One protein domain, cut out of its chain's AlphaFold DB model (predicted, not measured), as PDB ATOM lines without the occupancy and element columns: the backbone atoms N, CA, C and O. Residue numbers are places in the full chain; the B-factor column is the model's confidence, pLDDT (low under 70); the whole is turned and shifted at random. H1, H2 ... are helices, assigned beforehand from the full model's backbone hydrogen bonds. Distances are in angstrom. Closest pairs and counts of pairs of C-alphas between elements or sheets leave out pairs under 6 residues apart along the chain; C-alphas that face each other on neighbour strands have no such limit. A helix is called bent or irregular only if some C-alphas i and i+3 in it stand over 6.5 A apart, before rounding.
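Overview. This is residues 150 to 217 of the 347 residues of the protein "RNase H type-1 domain-containing protein" of Capsicum annuum (UniProt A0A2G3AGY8). A long helix, H2, and a second helix, H3, meet near their beginnings as a wide V, where residues 170 to 178 of H2 pack on residues 200 to 208 of H3, and their far ends point away from each other. The short helix H1 lies near H2 without clear contact, the link from 190 to 197 folds back from the end of H2 to H3, and residues 210 to 217 stick out at one end. The printed part has 68 residues with three named helices, in the order H1, H2, H3, and no named strand; the class is all helix. The whole is only just loose, close to compact, with a radius of gyration of the C-alphas of 13.3 A, and elongated, spanning 42 by 25 by 16 A.

Along the chain. H1 is residues 150 to 159, 14.1 A long, beginning at C-alpha 150 at (-17.698, -60.265, 7.194). H2 is residues 168 to 189, 30.3 A long, beginning at C-alpha 168 at (-33.981, -56.248, 6.788). H2 is irregular: C-alphas 170 and 173 are 7.2 A apart. H3 is residues 198 to 215, 24.3 A long, ending at C-alpha 215 at (-43.080, -50.863, -10.533). H3 has a kink of 35 degrees near residue 209 and is only just irregular, with C-alphas 209 and 212 6.52 A apart.

Arrangement. H1 and H2 are close but not clearly touching; their closest C-alphas, of Ile 153 and Leu 176, are 8.0 A apart. They run opposite ways at a steep tilt of 53 degrees. H2 and H3 touch, the closest C-alphas being those of Phe 174 and Pro 200, 5.1 A apart. They run opposite ways at a steep tilt of 56 degrees. H1 and H3 are apart. Every O i to N i+4 pair is within hydrogen-bond range in H1, against 16 of 18 in H2 and 11 of 14 in H3.

Size, cuts and confidence. The C-alphas farthest apart, of Asn 190 and Lys 217, are 42.6 A apart. The printed part has no cut, and both links are short. Residues 210 to 217, of which 210 to 215 belong to H3, stand free. The mean pLDDT of the printed part is 72.4; residues 150 to 165, 188 and 212 to 217 are under 70.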
ATOM      1  N   ASP A 150     -16.789 -59.582   6.261       52.59
ATOM      2  CA  ASP A 150     -17.698 -60.265   7.194       52.59
ATOM      3  C   ASP A 150     -17.944 -59.462   8.465       52.59
ATOM      4  O   ASP A 150     -19.078 -59.332   8.916       52.59
ATOM      5  N   GLN A 151     -16.892 -58.881   9.048       52.38
ATOM      6  CA  GLN A 151     -17.026 -58.077  10.263       52.38
ATOM      7  C   GLN A 151     -17.790 -56.774  10.001       52.38
ATOM      8  O   GLN A 151     -18.568 -56.368  10.859       52.38
ATOM      9  N   GLU A 152     -17.644 -56.155   8.823       57.28
ATOM     10  CA  GLU A 152     -18.436 -54.981   8.431       57.28
ATOM     11  C   GLU A 152     -19.907 -55.347   8.219       57.28
ATOM     12  O   GLU A 152     -20.784 -54.666   8.752       57.28
ATOM     13  N   ILE A 153     -20.192 -56.449   7.510       60.97
ATOM     14  CA  ILE A 153     -21.565 -56.944   7.326       60.97
ATOM     15  C   ILE A 153     -22.186 -57.286   8.687       60.97
ATOM     16  O   ILE A 153     -23.304 -56.862   8.981       60.97
ATOM     17  N   HIS A 154     -21.463 -57.997   9.558       56.22
ATOM     18  CA  HIS A 154     -21.936 -58.350  10.896       56.22
ATOM     19  C   HIS A 154     -22.123 -57.133  11.810       56.22
ATOM     20  O   HIS A 154     -23.096 -57.102  12.565       56.22
ATOM     21  N   ALA A 155     -21.231 -56.141  11.758       56.78
ATOM     22  CA  ALA A 155     -21.365 -54.899  12.517       56.78
ATOM     23  C   ALA A 155     -22.600 -54.113  12.062       56.78
ATOM     24  O   ALA A 155     -23.407 -53.703  12.890       56.78
ATOM     25  N   ILE A 156     -22.818 -54.005  10.748       62.12
ATOM     26  CA  ILE A 156     -23.994 -53.338  10.187       62.12
ATOM     27  C   ILE A 156     -25.271 -54.093  10.562       62.12
ATOM     28  O   ILE A 156     -26.200 -53.474  11.064       62.12
ATOM     29  N   ILE A 157     -25.331 -55.419  10.415       62.72
ATOM     30  CA  ILE A 157     -26.519 -56.198  10.811       62.72
ATOM     31  C   ILE A 157     -26.841 -56.016  12.304       62.72
ATOM     32  O   ILE A 157     -28.015 -55.984  12.672       62.72
ATOM     33  N   LYS A 158     -25.825 -55.871  13.164       58.16
ATOM     34  CA  LYS A 158     -26.014 -55.626  14.603       58.16
ATOM     35  C   LYS A 158     -26.459 -54.195  14.923       58.16
ATOM     36  O   LYS A 158     -27.294 -54.019  15.811       58.16
ATOM     37  N   ASP A 159     -25.933 -53.197  14.216       58.09
ATOM     38  CA  ASP A 159     -26.188 -51.775  14.495       58.09
ATOM     39  C   ASP A 159     -27.395 -51.202  13.733       58.09
ATOM     40  O   ASP A 159     -27.937 -50.152  14.099       58.09
ATOM     41  N   VAL A 160     -27.863 -51.893  12.693       64.12
ATOM     42  CA  VAL A 160     -29.018 -51.484  11.895       64.12
ATOM     43  C   VAL A 160     -30.312 -51.732  12.671       64.12
ATOM     44  O   VAL A 160     -30.887 -52.818  12.700       64.12
ATOM     45  N   LYS A 161     -30.810 -50.663  13.294       64.25
ATOM     46  CA  LYS A 161     -32.145 -50.619  13.899       64.25
ATOM     47  C   LYS A 161     -33.167 -50.204  12.852       64.25
ATOM     48  O   LYS A 161     -33.391 -49.016  12.624       64.25
ATOM     49  N   LEU A 162     -33.799 -51.185  12.221       65.75
ATOM     50  CA  LEU A 162     -34.872 -50.923  11.265       65.75
ATOM     51  C   LEU A 162     -36.161 -50.546  11.996       65.75
ATOM     52  O   LEU A 162     -36.540 -51.163  12.993       65.75
ATOM     53  N   GLY A 163     -36.834 -49.506  11.503       65.44
ATOM     54  CA  GLY A 163     -38.157 -49.125  11.984       65.44
ATOM     55  C   GLY A 163     -39.232 -50.151  11.603       65.44
ATOM     56  O   GLY A 163     -39.018 -51.033  10.779       65.44
ATOM     57  N   LYS A 164     -40.448 -49.986  12.140       67.00
ATOM     58  CA  LYS A 164     -41.599 -50.882  11.876       67.00
ATOM     59  C   LYS A 164     -42.010 -50.983  10.396       67.00
ATOM     60  O   LYS A 164     -42.813 -51.842  10.053       67.00
ATOM     61  N   HIS A 165     -41.522 -50.080   9.549       67.88
ATOM     62  CA  HIS A 165     -41.972 -49.907   8.168       67.88
ATOM     63  C   HIS A 165     -41.043 -50.529   7.117       67.88
ATOM     64  O   HIS A 165     -41.392 -50.497   5.940       67.88
ATOM     65  N   LEU A 166     -39.889 -51.077   7.512       75.75
ATOM     66  CA  LEU A 166     -38.908 -51.632   6.579       75.75
ATOM     67  C   LEU A 166     -38.272 -52.894   7.171       75.75
ATOM     68  O   LEU A 166     -37.739 -52.850   8.279       75.75
ATOM     69  N   SER A 167     -38.335 -54.018   6.455       76.44
ATOM     70  CA  SER A 167     -37.687 -55.255   6.902       76.44
ATOM     71  C   SER A 167     -36.216 -55.291   6.479       76.44
ATOM     72  O   SER A 167     -35.817 -54.625   5.520       76.44
ATOM     73  N   LEU A 168     -35.392 -56.095   7.166       72.25
ATOM     74  CA  LEU A 168     -33.981 -56.248   6.788       72.25
ATOM     75  C   LEU A 168     -33.851 -56.792   5.372       72.25
ATOM     76  O   LEU A 168     -33.002 -56.321   4.631       72.25
ATOM     77  N   LYS A 169     -34.746 -57.698   4.973       72.38
ATOM     78  CA  LYS A 169     -34.803 -58.240   3.615       72.38
ATOM     79  C   LYS A 169     -34.951 -57.141   2.555       72.38
ATOM     80  O   LYS A 169     -34.294 -57.215   1.523       72.38
ATOM     81  N   ASP A 170     -35.759 -56.119   2.831       75.81
ATOM     82  CA  ASP A 170     -36.017 -55.019   1.892       75.81
ATOM     83  C   ASP A 170     -34.866 -54.000   1.865       75.81
ATOM     84  O   ASP A 170     -34.599 -53.376   0.839       75.81
ATOM     85  N   ALA A 171     -34.161 -53.837   2.988       77.75
ATOM     86  CA  ALA A 171     -33.060 -52.884   3.124       77.75
ATOM     87  C   ALA A 171     -31.684 -53.469   2.756       77.75
ATOM     88  O   ALA A 171     -30.758 -52.717   2.456       77.75
ATOM     89  N   PHE A 172     -31.526 -54.794   2.795       78.19
ATOM     90  CA  PHE A 172     -30.227 -55.473   2.756       78.19
ATOM     91  C   PHE A 172     -29.395 -55.111   1.521       78.19
ATOM     92  O   PHE A 172     -28.220 -54.761   1.639       78.19
ATOM     93  N   SER A 173     -30.016 -55.109   0.340       79.62
ATOM     94  CA  SER A 173     -29.352 -54.753  -0.919       79.62
ATOM     95  C   SER A 173     -28.862 -53.301  -0.935       79.62
ATOM     96  O   SER A 173     -27.780 -53.026  -1.453       79.62
ATOM     97  N   PHE A 174     -29.596 -52.374  -0.313       83.56
ATOM     98  CA  PHE A 174     -29.183 -50.975  -0.187       83.56
ATOM     99  C   PHE A 174     -27.963 -50.823   0.720       83.56
ATOM    100  O   PHE A 174     -27.083 -50.010   0.424       83.56
ATOM    101  N   TYR A 175     -27.886 -51.603   1.802       82.12
ATOM    102  CA  TYR A 175     -26.722 -51.614   2.686       82.12
ATOM    103  C   TYR A 175     -25.486 -52.168   1.975       82.12
ATOM    104  O   TYR A 175     -24.467 -51.482   1.938       82.12
ATOM    105  N   LEU A 176     -25.592 -53.330   1.320       78.38
ATOM    106  CA  LEU A 176     -24.484 -53.906   0.547       78.38
ATOM    107  C   LEU A 176     -23.994 -52.962  -0.558       78.38
ATOM    108  O   LEU A 176     -22.791 -52.773  -0.739       78.38
ATOM    109  N   TRP A 177     -24.923 -52.326  -1.270       78.50
ATOM    110  CA  TRP A 177     -24.586 -51.372  -2.319       78.50
ATOM    111  C   TRP A 177     -23.822 -50.157  -1.781       78.50
ATOM    112  O   TRP A 177     -22.821 -49.748  -2.366       78.50
ATOM    113  N   ASN A 178     -24.246 -49.591  -0.648       83.25
ATOM    114  CA  ASN A 178     -23.533 -48.468  -0.038       83.25
ATOM    115  C   ASN A 178     -22.170 -48.877   0.525       83.25
ATOM    116  O   ASN A 178     -21.223 -48.109   0.393       83.25
ATOM    117  N   MET A 179     -22.033 -50.085   1.080       77.12
ATOM    118  CA  MET A 179     -20.724 -50.617   1.478       77.12
ATOM    119  C   MET A 179     -19.771 -50.660   0.288       77.12
ATOM    120  O   MET A 179     -18.664 -50.126   0.354       77.12
ATOM    121  N   TRP A 180     -20.221 -51.249  -0.820       79.50
ATOM    122  CA  TRP A 180     -19.435 -51.341  -2.044       79.50
ATOM    123  C   TRP A 180     -19.055 -49.956  -2.580       79.50
ATOM    124  O   TRP A 180     -17.885 -49.710  -2.875       79.50
ATOM    125  N   LEU A 181     -20.012 -49.022  -2.636       76.69
ATOM    126  CA  LEU A 181     -19.763 -47.647  -3.077       76.69
ATOM    127  C   LEU A 181     -18.730 -46.935  -2.200       76.69
ATOM    128  O   LEU A 181     -17.782 -46.356  -2.732       76.69
ATOM    129  N   THR A 182     -18.892 -46.978  -0.877       77.88
ATOM    130  CA  THR A 182     -17.981 -46.306   0.057       77.88
ATOM    131  C   THR A 182     -16.581 -46.904  -0.010       77.88
ATOM    132  O   THR A 182     -15.605 -46.157  -0.096       77.88
ATOM    133  N   ARG A 183     -16.463 -48.236  -0.064       71.56
ATOM    134  CA  ARG A 183     -15.168 -48.921  -0.207       71.56
ATOM    135  C   ARG A 183     -14.476 -48.544  -1.508       71.56
ATOM    136  O   ARG A 183     -13.308 -48.169  -1.494       71.56
ATOM    137  N   ASN A 184     -15.201 -48.575  -2.619       73.62
ATOM    138  CA  ASN A 184     -14.630 -48.205  -3.907       73.62
ATOM    139  C   ASN A 184     -14.217 -46.741  -3.940       73.62
ATOM    140  O   ASN A 184     -13.127 -46.428  -4.407       73.62
ATOM    141  N   ASN A 185     -15.030 -45.842  -3.393       74.62
ATOM    142  CA  ASN A 185     -14.649 -44.443  -3.273       74.62
ATOM    143  C   ASN A 185     -13.358 -44.272  -2.455       74.62
ATOM    144  O   ASN A 185     -12.483 -43.509  -2.857       74.62
ATOM    145  N   ASN A 186     -13.215 -45.003  -1.351       76.75
ATOM    146  CA  ASN A 186     -12.006 -44.984  -0.532       76.75
ATOM    147  C   ASN A 186     -10.781 -45.494  -1.300       76.75
ATOM    148  O   ASN A 186      -9.754 -44.821  -1.322       76.75
ATOM    149  N   ILE A 187     -10.913 -46.613  -2.013       71.25
ATOM    150  CA  ILE A 187      -9.826 -47.213  -2.800       71.25
ATOM    151  C   ILE A 187      -9.417 -46.326  -3.984       71.25
ATOM    152  O   ILE A 187      -8.231 -46.116  -4.230       71.25
ATOM    153  N   PHE A 188     -10.383 -45.825  -4.756       66.56
ATOM    154  CA  PHE A 188     -10.093 -45.117  -6.006       66.56
ATOM    155  C   PHE A 188      -9.698 -43.659  -5.793       66.56
ATOM    156  O   PHE A 188      -8.892 -43.146  -6.566       66.56
ATOM    157  N   ASN A 189     -10.220 -43.018  -4.745       74.69
ATOM    158  CA  ASN A 189      -9.939 -41.615  -4.444       74.69
ATOM    159  C   ASN A 189      -9.004 -41.434  -3.241       74.69
ATOM    160  O   ASN A 189      -8.794 -40.304  -2.814       74.69
ATOM    161  N   ASN A 190      -8.440 -42.524  -2.707       76.75
ATOM    162  CA  ASN A 190      -7.581 -42.524  -1.521       76.75
ATOM    163  C   ASN A 190      -8.230 -41.805  -0.319       76.75
ATOM    164  O   ASN A 190      -7.604 -40.998   0.369       76.75
ATOM    165  N   ASN A 191      -9.520 -42.077  -0.116       73.06
ATOM    166  CA  ASN A 191     -10.321 -41.520   0.969       73.06
ATOM    167  C   ASN A 191     -10.448 -42.520   2.127       73.06
ATOM    168  O   ASN A 191     -10.266 -43.721   1.950       73.06
ATOM    169  N   PHE A 192     -10.855 -42.029   3.298       79.31
ATOM    170  CA  PHE A 192     -11.166 -42.848   4.474       79.31
ATOM    171  C   PHE A 192     -12.543 -42.485   5.030       79.31
ATOM    172  O   PHE A 192     -12.692 -42.053   6.172       79.31
ATOM    173  N   VAL A 193     -13.567 -42.599   4.183       76.75
ATOM    174  CA  VAL A 193     -14.953 -42.332   4.576       76.75
ATOM    175  C   VAL A 193     -15.535 -43.586   5.244       76.75
ATOM    176  O   VAL A 193     -15.463 -44.664   4.649       76.75
ATOM    177  N   PRO A 194     -16.113 -43.486   6.455       76.62
ATOM    178  CA  PRO A 194     -16.792 -44.613   7.087       76.62
ATOM    179  C   PRO A 194     -18.073 -44.985   6.328       76.62
ATOM    180  O   PRO A 194     -18.699 -44.139   5.690       76.62
ATOM    181  N   ILE A 195     -18.488 -46.252   6.410       76.50
ATOM    182  CA  ILE A 195     -19.719 -46.716   5.756       76.50
ATOM    183  C   ILE A 195     -20.933 -46.042   6.420       76.50
ATOM    184  O   ILE A 195     -21.138 -46.200   7.627       76.50
ATOM    185  N   PRO A 196     -21.760 -45.306   5.662       76.44
ATOM    186  CA  PRO A 196     -22.926 -44.639   6.216       76.44
ATOM    187  C   PRO A 196     -24.042 -45.646   6.522       76.44
ATOM    188  O   PRO A 196     -24.443 -46.438   5.671       76.44
ATOM    189  N   ILE A 197     -24.589 -45.586   7.738       74.81
ATOM    190  CA  ILE A 197     -25.660 -46.494   8.196       74.81
ATOM    191  C   ILE A 197     -27.058 -45.939   7.872       74.81
ATOM    192  O   ILE A 197     -28.010 -46.695   7.677       74.81
ATOM    193  N   ARG A 198     -27.199 -44.610   7.805       80.56
ATOM    194  CA  ARG A 198     -28.496 -43.927   7.678       80.56
ATOM    195  C   ARG A 198     -28.968 -43.769   6.231       80.56
ATOM    196  O   ARG A 198     -30.135 -44.000   5.937       80.56
ATOM    197  N   GLU A 199     -28.069 -43.406   5.327       82.81
ATOM    198  CA  GLU A 199     -28.390 -43.182   3.911       82.81
ATOM    199  C   GLU A 199     -28.963 -44.426   3.200       82.81
ATOM    200  O   GLU A 199     -29.934 -44.275   2.453       82.81
ATOM    201  N   PRO A 200     -28.466 -45.661   3.438       83.69
ATOM    202  CA  PRO A 200     -29.086 -46.866   2.887       83.69
ATOM    203  C   PRO A 200     -30.532 -47.054   3.353       83.69
ATOM    204  O   PRO A 200     -31.387 -47.416   2.548       83.69
ATOM    205  N   TYR A 201     -30.816 -46.770   4.629       83.56
ATOM    206  CA  TYR A 201     -32.161 -46.863   5.199       83.56
ATOM    207  C   TYR A 201     -33.125 -45.871   4.544       83.56
ATOM    208  O   TYR A 201     -34.222 -46.250   4.139       83.56
ATOM    209  N   GLU A 202     -32.714 -44.608   4.412       85.75
ATOM    210  CA  GLU A 202     -33.546 -43.565   3.802       85.75
ATOM    211  C   GLU A 202     -33.862 -43.891   2.337       85.75
ATOM    212  O   GLU A 202     -35.021 -43.804   1.930       85.75
ATOM    213  N   ARG A 203     -32.870 -44.379   1.576       86.56
ATOM    214  CA  ARG A 203     -33.070 -44.825   0.187       86.56
ATOM    215  C   ARG A 203     -33.972 -46.051   0.081       86.56
ATOM    216  O   ARG A 203     -34.812 -46.110  -0.812       86.56
ATOM    217  N   ALA A 204     -33.819 -47.017   0.982       86.12
ATOM    218  CA  ALA A 204     -34.669 -48.202   1.010       86.12
ATOM    219  C   ALA A 204     -36.128 -47.839   1.337       86.12
ATOM    220  O   ALA A 204     -37.048 -48.342   0.692       86.12
ATOM    221  N   MET A 205     -36.356 -46.907   2.271       84.00
ATOM    222  CA  MET A 205     -37.696 -46.371   2.520       84.00
ATOM    223  C   MET A 205     -38.255 -45.649   1.294       84.00
ATOM    224  O   MET A 205     -39.384 -45.920   0.889       84.00
ATOM    225  N   GLU A 206     -37.482 -44.746   0.689       86.44
ATOM    226  CA  GLU A 206     -37.908 -44.020  -0.509       86.44
ATOM    227  C   GLU A 206     -38.313 -44.991  -1.626       86.44
ATOM    228  O   GLU A 206     -39.401 -44.875  -2.188       86.44
ATOM    229  N   TYR A 207     -37.496 -46.014  -1.881       84.50
ATOM    230  CA  TYR A 207     -37.797 -47.058  -2.855       84.50
ATOM    231  C   TYR A 207     -39.084 -47.822  -2.515       84.50
ATOM    232  O   TYR A 207     -39.945 -48.001  -3.381       84.50
ATOM    233  N   GLN A 208     -39.268 -48.219  -1.254       82.19
ATOM    234  CA  GLN A 208     -40.458 -48.951  -0.813       82.19
ATOM    235  C   GLN A 208     -41.746 -48.137  -1.004       82.19
ATOM    236  O   GLN A 208     -42.778 -48.673  -1.418       82.19
ATOM    237  N   PHE A 209     -41.704 -46.834  -0.717       81.50
ATOM    238  CA  PHE A 209     -42.883 -45.972  -0.795       81.50
ATOM    239  C   PHE A 209     -43.139 -45.410  -2.197       81.50
ATOM    240  O   PHE A 209     -44.305 -45.265  -2.577       81.50
ATOM    241  N   LEU A 210     -42.087 -45.108  -2.960       80.81
ATOM    242  CA  LEU A 210     -42.187 -44.431  -4.253       80.81
ATOM    243  C   LEU A 210     -41.966 -45.368  -5.440       80.81
ATOM    244  O   LEU A 210     -42.701 -45.275  -6.413       80.81
ATOM    245  N   ALA A 211     -40.997 -46.278  -5.395       74.19
ATOM    246  CA  ALA A 211     -40.655 -47.096  -6.559       74.19
ATOM    247  C   ALA A 211     -41.512 -48.365  -6.650       74.19
ATOM    248  O   ALA A 211     -42.105 -48.622  -7.694       74.19
ATOM    249  N   VAL A 212     -41.648 -49.129  -5.559       67.38
ATOM    250  CA  VAL A 212     -42.396 -50.405  -5.558       67.38
ATOM    251  C   VAL A 212     -43.858 -50.202  -5.966       67.38
ATOM    252  O   VAL A 212     -44.400 -50.970  -6.756       67.38
ATOM    253  N   ARG A 213     -44.493 -49.116  -5.506       60.56
ATOM    254  CA  ARG A 213     -45.880 -48.786  -5.877       60.56
ATOM    255  C   ARG A 213     -46.063 -48.479  -7.366       60.56
ATOM    256  O   ARG A 213     -47.155 -48.695  -7.886       60.56
ATOM    257  N   TYR A 214     -45.023 -47.993  -8.040       57.03
ATOM    258  CA  TYR A 214     -45.047 -47.688  -9.472       57.03
ATOM    259  C   TYR A 214     -44.567 -48.869 -10.334       57.03
ATOM    260  O   TYR A 214     -45.119 -49.091 -11.408       57.03
ATOM    261  N   LEU A 215     -43.624 -49.681  -9.845       54.50
ATOM    262  CA  LEU A 215     -43.080 -50.863 -10.533       54.50
ATOM    263  C   LEU A 215     -44.090 -52.003 -10.707       54.50
ATOM    264  O   LEU A 215     -44.018 -52.733 -11.686       54.50
ATOM    265  N   VAL A 216     -45.087 -52.139  -9.825       53.88
ATOM    266  CA  VAL A 216     -46.157 -53.146 -10.011       53.88
ATOM    267  C   VAL A 216     -46.988 -52.877 -11.281       53.88
ATOM    268  O   VAL A 216     -47.659 -53.781 -11.776       53.88
ATOM    269  N   LYS A 217     -46.939 -51.660 -11.845       52.22
ATOM    270  CA  LYS A 217     -47.681 -51.306 -13.064       52.22
ATOM    271  C   LYS A 217     -46.924 -51.533 -14.372       52.22
ATOM    272  O   LYS A 217     -47.589 -51.677 -15.393       52.22
TER     273      LYS A 217